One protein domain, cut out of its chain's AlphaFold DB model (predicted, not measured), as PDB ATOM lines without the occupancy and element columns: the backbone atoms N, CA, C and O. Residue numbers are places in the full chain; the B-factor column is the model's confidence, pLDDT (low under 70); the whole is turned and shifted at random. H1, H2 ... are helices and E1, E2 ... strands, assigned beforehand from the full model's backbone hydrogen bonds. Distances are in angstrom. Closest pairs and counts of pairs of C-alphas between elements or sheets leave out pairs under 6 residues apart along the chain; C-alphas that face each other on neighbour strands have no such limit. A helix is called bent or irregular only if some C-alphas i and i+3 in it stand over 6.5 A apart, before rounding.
ATOM      1  N   ILE A  54     222.232 100.623 155.574       80.62
ATOM      2  CA  ILE A  54     221.686 101.874 155.041       80.62
ATOM      3  C   ILE A  54     222.778 102.519 154.196       80.62
ATOM      4  O   ILE A  54     223.824 102.908 154.719       80.62
ATOM      5  N   LEU A  55     222.535 102.617 152.895       77.31
ATOM      6  CA  LEU A  55     223.437 103.244 151.936       77.31
ATOM      7  C   LEU A  55     222.939 104.649 151.625       77.31
ATOM      8  O   LEU A  55     221.757 104.842 151.363       77.31
ATOM      9  N   ALA A  56     223.837 105.630 151.669       79.44
ATOM     10  CA  ALA A  56     223.523 107.023 151.381       79.44
ATOM     11  C   ALA A  56     224.413 107.531 150.241       79.44
ATOM     12  O   ALA A  56     225.637 107.535 150.370       79.44
ATOM     13  N   SER A  57     223.815 107.972 149.133       78.75
ATOM     14  CA  SER A  57     224.544 108.556 147.997       78.75
ATOM     15  C   SER A  57     223.845 109.799 147.459       78.75
ATOM     16  O   SER A  57     222.646 110.001 147.619       78.75
ATOM     17  N   ASN A  58     224.602 110.655 146.774       76.75
ATOM     18  CA  ASN A  58     224.024 111.816 146.099       76.75
ATOM     19  C   ASN A  58     223.294 111.444 144.792       76.75
ATOM     20  O   ASN A  58     222.456 112.204 144.325       76.75
ATOM     21  N   ALA A  59     223.613 110.291 144.196       71.25
ATOM     22  CA  ALA A  59     223.001 109.820 142.957       71.25
ATOM     23  C   ALA A  59     222.017 108.668 143.236       71.25
ATOM     24  O   ALA A  59     222.415 107.727 143.931       71.25
ATOM     25  N   PRO A  60     220.777 108.717 142.709       73.69
ATOM     26  CA  PRO A  60     219.832 107.605 142.787       73.69
ATOM     27  C   PRO A  60     220.324 106.377 142.001       73.69
ATOM     28  O   PRO A  60     221.012 106.542 140.992       73.69
ATOM     29  N   PRO A  61     219.912 105.152 142.384       74.81
ATOM     30  CA  PRO A  61     220.184 103.939 141.609       74.81
ATOM     31  C   PRO A  61     219.307 103.793 140.356       74.81
ATOM     32  O   PRO A  61     219.325 102.753 139.703       74.81
ATOM     33  N   PHE A  62     218.525 104.815 140.016       79.50
ATOM     34  CA  PHE A  62     217.616 104.825 138.880       79.50
ATOM     35  C   PHE A  62     217.539 106.212 138.243       79.50
ATOM     36  O   PHE A  62     217.687 107.243 138.904       79.50
ATOM     37  N   HIS A  63     217.268 106.224 136.947       72.00
ATOM     38  CA  HIS A  63     216.872 107.399 136.199       72.00
ATOM     39  C   HIS A  63     215.347 107.506 136.204       72.00
ATOM     40  O   HIS A  63     214.632 106.538 135.950       72.00
ATOM     41  N   LEU A  64     214.855 108.705 136.514       69.25
ATOM     42  CA  LEU A  64     213.449 109.059 136.363       69.25
ATOM     43  C   LEU A  64     213.280 109.763 135.021       69.25
ATOM     44  O   LEU A  64     213.720 110.907 134.870       69.25
ATOM     45  N   GLU A  65     212.632 109.106 134.064       68.81
ATOM     46  CA  GLU A  65     212.237 109.753 132.816       68.81
ATOM     47  C   GLU A  65     210.829 110.336 132.989       68.81
ATOM     48  O   GLU A  65     209.867 109.633 133.314       68.81
ATOM     49  N   LYS A  66     210.712 111.659 132.820       62.94
ATOM     50  CA  LYS A  66     209.406 112.323 132.786       62.94
ATOM     51  C   LYS A  66     208.695 111.935 131.491       62.94
ATOM     52  O   LYS A  66     209.337 112.002 130.440       62.94
ATOM     53  N   PRO A  67     207.389 111.631 131.524       59.56
ATOM     54  CA  PRO A  67     206.636 111.431 130.295       59.56
ATOM     55  C   PRO A  67     206.742 112.687 129.416       59.56
ATOM     56  O   PRO A  67     206.557 113.817 129.888       59.56
ATOM     57  N   LYS A  78     208.466 106.700 134.155       70.75
ATOM     58  CA  LYS A  78     209.310 105.566 133.800       70.75
ATOM     59  C   LYS A  78     210.522 105.556 134.728       70.75
ATOM     60  O   LYS A  78     211.263 106.538 134.807       70.75
ATOM     61  N   ILE A  79     210.686 104.456 135.456       73.69
ATOM     62  CA  ILE A  79     211.831 104.216 136.335       73.69
ATOM     63  C   ILE A  79     212.754 103.245 135.607       73.69
ATOM     64  O   ILE A  79     212.402 102.081 135.424       73.69
ATOM     65  N   GLU A  80     213.922 103.719 135.188       77.19
ATOM     66  CA  GLU A  80     214.944 102.879 134.561       77.19
ATOM     67  C   GLU A  80     216.139 102.721 135.506       77.19
ATOM     68  O   GLU A  80     216.554 103.705 136.120       77.19
ATOM     69  N   PRO A  81     216.713 101.518 135.665       74.25
ATOM     70  CA  PRO A  81     217.891 101.334 136.506       74.25
ATOM     71  C   PRO A  81     219.060 102.168 135.967       74.25
ATOM     72  O   PRO A  81     219.342 102.172 134.768       74.25
ATOM     73  N   ALA A  82     219.738 102.888 136.857       76.00
ATOM     74  CA  ALA A  82     220.896 103.682 136.485       76.00
ATOM     75  C   ALA A  82     222.099 102.769 136.257       76.00
ATOM     76  O   ALA A  82     222.337 101.823 137.008       76.00
ATOM     77  N   SER A  83     222.881 103.067 135.224       76.94
ATOM     78  CA  SER A  83     224.148 102.386 134.976       76.94
ATOM     79  C   SER A  83     225.295 103.168 135.621       76.94
ATOM     80  O   SER A  83     225.312 104.399 135.626       76.94
ATOM     81  N   GLY A  84     226.261 102.465 136.219       80.75
ATOM     82  CA  GLY A  84     227.441 103.101 136.807       80.75
ATOM     83  C   GLY A  84     228.140 102.243 137.855       80.75
ATOM     84  O   GLY A  84     227.531 101.372 138.472       80.75
ATOM     85  N   GLY A  85     229.424 102.525 138.095       77.19
ATOM     86  CA  GLY A  85     230.262 101.719 138.993       77.19
ATOM     87  C   GLY A  85     229.733 101.622 140.428       77.19
ATOM     88  O   GLY A  85     229.856 100.573 141.051       77.19
ATOM     89  N   LEU A  86     229.081 102.678 140.935       77.19
ATOM     90  CA  LEU A  86     228.462 102.659 142.263       77.19
ATOM     91  C   LEU A  86     227.226 101.750 142.307       77.19
ATOM     92  O   LEU A  86     227.080 100.974 143.244       77.19
ATOM     93  N   VAL A  87     226.355 101.818 141.295       79.56
ATOM     94  CA  VAL A  87     225.137 100.993 141.233       79.56
ATOM     95  C   VAL A  87     225.502  99.521 141.126       79.56
ATOM     96  O   VAL A  87     225.031  98.728 141.933       79.56
ATOM     97  N   THR A  88     226.432  99.168 140.238       77.88
ATOM     98  CA  THR A  88     226.887  97.781 140.067       77.88
ATOM     99  C   THR A  88     227.550  97.210 141.323       77.88
ATOM    100  O   THR A  88     227.366  96.037 141.633       77.88
ATOM    101  N   ALA A  89     228.306  98.018 142.073       75.00
ATOM    102  CA  ALA A  89     228.955  97.561 143.301       75.00
ATOM    103  C   ALA A  89     227.968  97.372 144.468       75.00
ATOM    104  O   ALA A  89     228.150  96.490 145.306       75.00
ATOM    105  N   VAL A  90     226.930  98.208 144.534       77.25
ATOM    106  CA  VAL A  90     225.999  98.274 145.669       77.25
ATOM    107  C   VAL A  90     224.766  97.389 145.468       77.25
ATOM    108  O   VAL A  90     224.186  96.896 146.437       77.25
ATOM    109  N   GLU A  91     224.382  97.135 144.220       80.81
ATOM    110  CA  GLU A  91     223.213  96.335 143.856       80.81
ATOM    111  C   GLU A  91     223.180  94.940 144.519       80.81
ATOM    112  O   GLU A  91     222.135  94.602 145.082       80.81
ATOM    113  N   PRO A  92     224.272  94.148 144.569       76.38
ATOM    114  CA  PRO A  92     224.265  92.854 145.258       76.38
ATOM    115  C   PRO A  92     224.020  92.979 146.766       76.38
ATOM    116  O   PRO A  92     223.363  92.127 147.357       76.38
ATOM    117  N   VAL A  93     224.515  94.054 147.390       75.44
ATOM    118  CA  VAL A  93     224.377  94.304 148.832       75.44
ATOM    119  C   VAL A  93     222.942  94.685 149.177       75.44
ATOM    120  O   VAL A  93     222.374  94.149 150.127       75.44
ATOM    121  N   ILE A  94     222.330  95.575 148.392       77.94
ATOM    122  CA  ILE A  94     220.921  95.957 148.568       77.94
ATOM    123  C   ILE A  94     220.003  94.759 148.300       77.94
ATOM    124  O   ILE A  94     219.103  94.489 149.089       77.94
ATOM    125  N   LYS A  95     220.259  93.982 147.242       79.31
ATOM    126  CA  LYS A  95     219.429  92.816 146.892       79.31
ATOM    127  C   LYS A  95     219.572  91.638 147.857       79.31
ATOM    128  O   LYS A  95     218.642  90.842 147.964       79.31
ATOM    129  N   ALA A  96     220.697  91.517 148.564       77.75
ATOM    130  CA  ALA A  96     220.937  90.418 149.499       77.75
ATOM    131  C   ALA A  96     219.998  90.428 150.718       77.75
ATOM    132  O   ALA A  96     219.760  89.374 151.308       77.75
ATOM    133  N   ASN A  97     219.458  91.587 151.109       72.38
ATOM    134  CA  ASN A  97     218.522  91.690 152.225       72.38
ATOM    135  C   ASN A  97     217.474  92.773 151.953       72.38
ATOM    136  O   ASN A  97     217.817  93.938 151.791       72.38
ATOM    137  N   LYS A  98     216.190  92.393 151.986       77.69
ATOM    138  CA  LYS A  98     215.046  93.298 151.767       77.69
ATOM    139  C   LYS A  98     214.942  94.428 152.790       77.69
ATOM    140  O   LYS A  98     214.228  95.391 152.555       77.69
ATOM    141  N   GLU A  99     215.596  94.291 153.937       76.31
ATOM    142  CA  GLU A  99     215.664  95.365 154.920       76.31
ATOM    143  C   GLU A  99     216.676  96.447 154.556       76.31
ATOM    144  O   GLU A  99     216.617  97.527 155.139       76.31
ATOM    145  N   ASN A 100     217.622  96.168 153.656       78.81
ATOM    146  CA  ASN A 100     218.634  97.134 153.268       78.81
ATOM    147  C   ASN A 100     217.997  98.264 152.469       78.81
ATOM    148  O   ASN A 100     217.186  98.028 151.582       78.81
ATOM    149  N   VAL A 101     218.406  99.487 152.790       79.88
ATOM    150  CA  VAL A 101     217.780 100.698 152.271       79.88
ATOM    151  C   VAL A 101     218.809 101.541 151.545       79.88
ATOM    152  O   VAL A 101     219.920 101.748 152.051       79.88
ATOM    153  N   TRP A 102     218.414 102.092 150.400       80.75
ATOM    154  CA  TRP A 102     219.209 103.086 149.685       80.75
ATOM    155  C   TRP A 102     218.546 104.463 149.763       80.75
ATOM    156  O   TRP A 102     217.510 104.727 149.155       80.75
ATOM    157  N   VAL A 103     219.186 105.364 150.502       79.75
ATOM    158  CA  VAL A 103     218.814 106.769 150.640       79.75
ATOM    159  C   VAL A 103     219.594 107.621 149.642       79.75
ATOM    160  O   VAL A 103     220.824 107.569 149.578       79.75
ATOM    161  N   PHE A 104     218.896 108.457 148.885       78.62
ATOM    162  CA  PHE A 104     219.534 109.395 147.968       78.62
ATOM    163  C   PHE A 104     218.779 110.713 147.893       78.62
ATOM    164  O   PHE A 104     217.587 110.812 148.191       78.62
ATOM    165  N   HIS A 105     219.501 111.750 147.492       70.38
ATOM    166  CA  HIS A 105     218.941 113.081 147.344       70.38
ATOM    167  C   HIS A 105     218.341 113.252 145.943       70.38
ATOM    168  O   HIS A 105     219.061 113.238 144.947       70.38
ATOM    169  N   VAL A 106     217.022 113.452 145.860       61.72
ATOM    170  CA  VAL A 106     216.362 113.885 144.621       61.72
ATOM    171  C   VAL A 106     216.188 115.393 144.690       61.72
ATOM    172  O   VAL A 106     215.572 115.935 145.608       61.72
ATOM    173  N   THR A 107     216.780 116.081 143.722       52.66
ATOM    174  CA  THR A 107     216.932 117.533 143.653       52.66
ATOM    175  C   THR A 107     215.710 118.314 144.174       52.66
ATOM    176  O   THR A 107     214.619 118.295 143.610       52.66
ATOM    177  N   ARG A 108     215.965 119.067 145.251       44.34
ATOM    178  CA  ARG A 108     215.205 120.174 145.865       44.34
ATOM    179  C   ARG A 108     213.930 119.918 146.673       44.34
ATOM    180  O   ARG A 108     213.574 120.862 147.375       44.34
ATOM    181  N   LYS A 109     213.260 118.757 146.676       43.44
ATOM    182  CA  LYS A 109     212.052 118.612 147.536       43.44
ATOM    183  C   LYS A 109     211.763 117.241 148.161       43.44
ATOM    184  O   LYS A 109     210.940 117.214 149.071       43.44
ATOM    185  N   TYR A 110     212.409 116.142 147.758       45.78
ATOM    186  CA  TYR A 110     211.989 114.808 148.219       45.78
ATOM    187  C   TYR A 110     213.165 113.859 148.488       45.78
ATOM    188  O   TYR A 110     214.081 113.729 147.679       45.78
ATOM    189  N   LEU A 111     213.110 113.191 149.643       46.84
ATOM    190  CA  LEU A 111     213.925 112.027 149.987       46.84
ATOM    191  C   LEU A 111     213.126 110.787 149.577       46.84
ATOM    192  O   LEU A 111     212.004 110.616 150.050       46.84
ATOM    193  N   ILE A 112     213.678 109.948 148.704       52.25
ATOM    194  CA  ILE A 112     213.071 108.657 148.366       52.25
ATOM    195  C   ILE A 112     213.857 107.582 149.114       52.25
ATOM    196  O   ILE A 112     215.088 107.570 149.088       52.25
ATOM    197  N   ILE A 113     213.125 106.731 149.828       50.91
ATOM    198  CA  ILE A 113     213.645 105.596 150.584       50.91
ATOM    199  C   ILE A 113     213.151 104.355 149.839       50.91
ATOM    200  O   ILE A 113     211.940 104.128 149.802       50.91
ATOM    201  N   LEU A 114     214.068 103.625 149.201       51.53
ATOM    202  CA  LEU A 114     213.809 102.308 148.611       51.53
ATOM    203  C   LEU A 114     214.349 101.213 149.522       51.53
ATOM    204  O   LEU A 114     215.487 101.405 150.021       51.53
TER     205      LEU A 114
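Overview. This is residues 54 to 67 and 78 to 114 of the 114 residues of the protein "Hypothetical protein" of Meloidogyne enterolobii (UniProt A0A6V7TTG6). What shape do these atoms make? They make a small C: a three-stranded sheet of E1, E4 and E5 forms one jaw, a short two-stranded ribbon of E2 and E3 forms the other, and helix H1 lies at one end, packing on part of the sheet at E4 and E1. Residues 58 to 61 cross between the jaws. What is it built of? The printed part has 51 residues with one named helix and five named strands, in the order E1, E2, E3, H1, E4, E5; its class is mixed, helices and strands, the sheet E1, E4, E5 is mixed and the pair E2, E3 is antiparallel. How large is it? It is compact, with a radius of gyration of the C-alphas of 11.1 A, and elongated, with spans of 31 by 20 by 17 A.

Arrangement. How is the larger sheet paired? E1, residues 54 to 57, is an edge strand parallel to the inner strand E4, residues 101 to 106, at 25 degrees, with N 55 and O 101 at 2.9 A and N 103 and O 55 at 2.8 A. E4 and the other edge strand E5, residues 110 to 113, form an antiparallel hairpin at 164 degrees, with N 106 and O 110 within hydrogen-bond range at 3.5 A. Where is the helix? H1, residues 85 to 96, is on this sheet, two layers with a helix on one face of a sheet; its closest C-alphas to E4 are those of Ile 94 and Val 101, 6.8 A apart. H1 and E1 are near each other, with 5 pairs of C-alphas within 10 A. In H1, 6 of 8 O i to N i+4 pairs are within hydrogen-bond range. How does the second sheet stand? E2, residues 62 to 65, is antiparallel to E3, residues 78 to 81, at 153 degrees, with N 63 and O 80 at 2.7 A. Both are apart from E5 and E4.

Along the chain. Where does the first strand begin? C-alpha 54 of E1 is at (221.686, 101.874, 155.041). Which elements are longest? H1 measures 18.0 A from first to last C-alpha and E4 15.3 A; H1 is irregular, but only just, with C-alphas 89 and 92 6.9 A apart. How long are the other strands? E1 measures 10.1 A, E2 9.5 A, E3 9.9 A and E5 9.7 A, the last ending with C-alpha 113 at (213.645, 105.596, 150.584).

Size, cuts and confidence. How far does it reach? The two C-alphas farthest apart, those of Pro 67 and Ala 96, are 31.9 A apart. Where is it cut? Residues 68 to 77, in the link from E2 to E3, are not printed, and C-alphas 67 and 78 are 7.3 A apart; the links printed whole are tight. Where is confidence low? The mean pLDDT of the printed part is 71.2, and residues 64 to 67 and 106 to 114 are under 70.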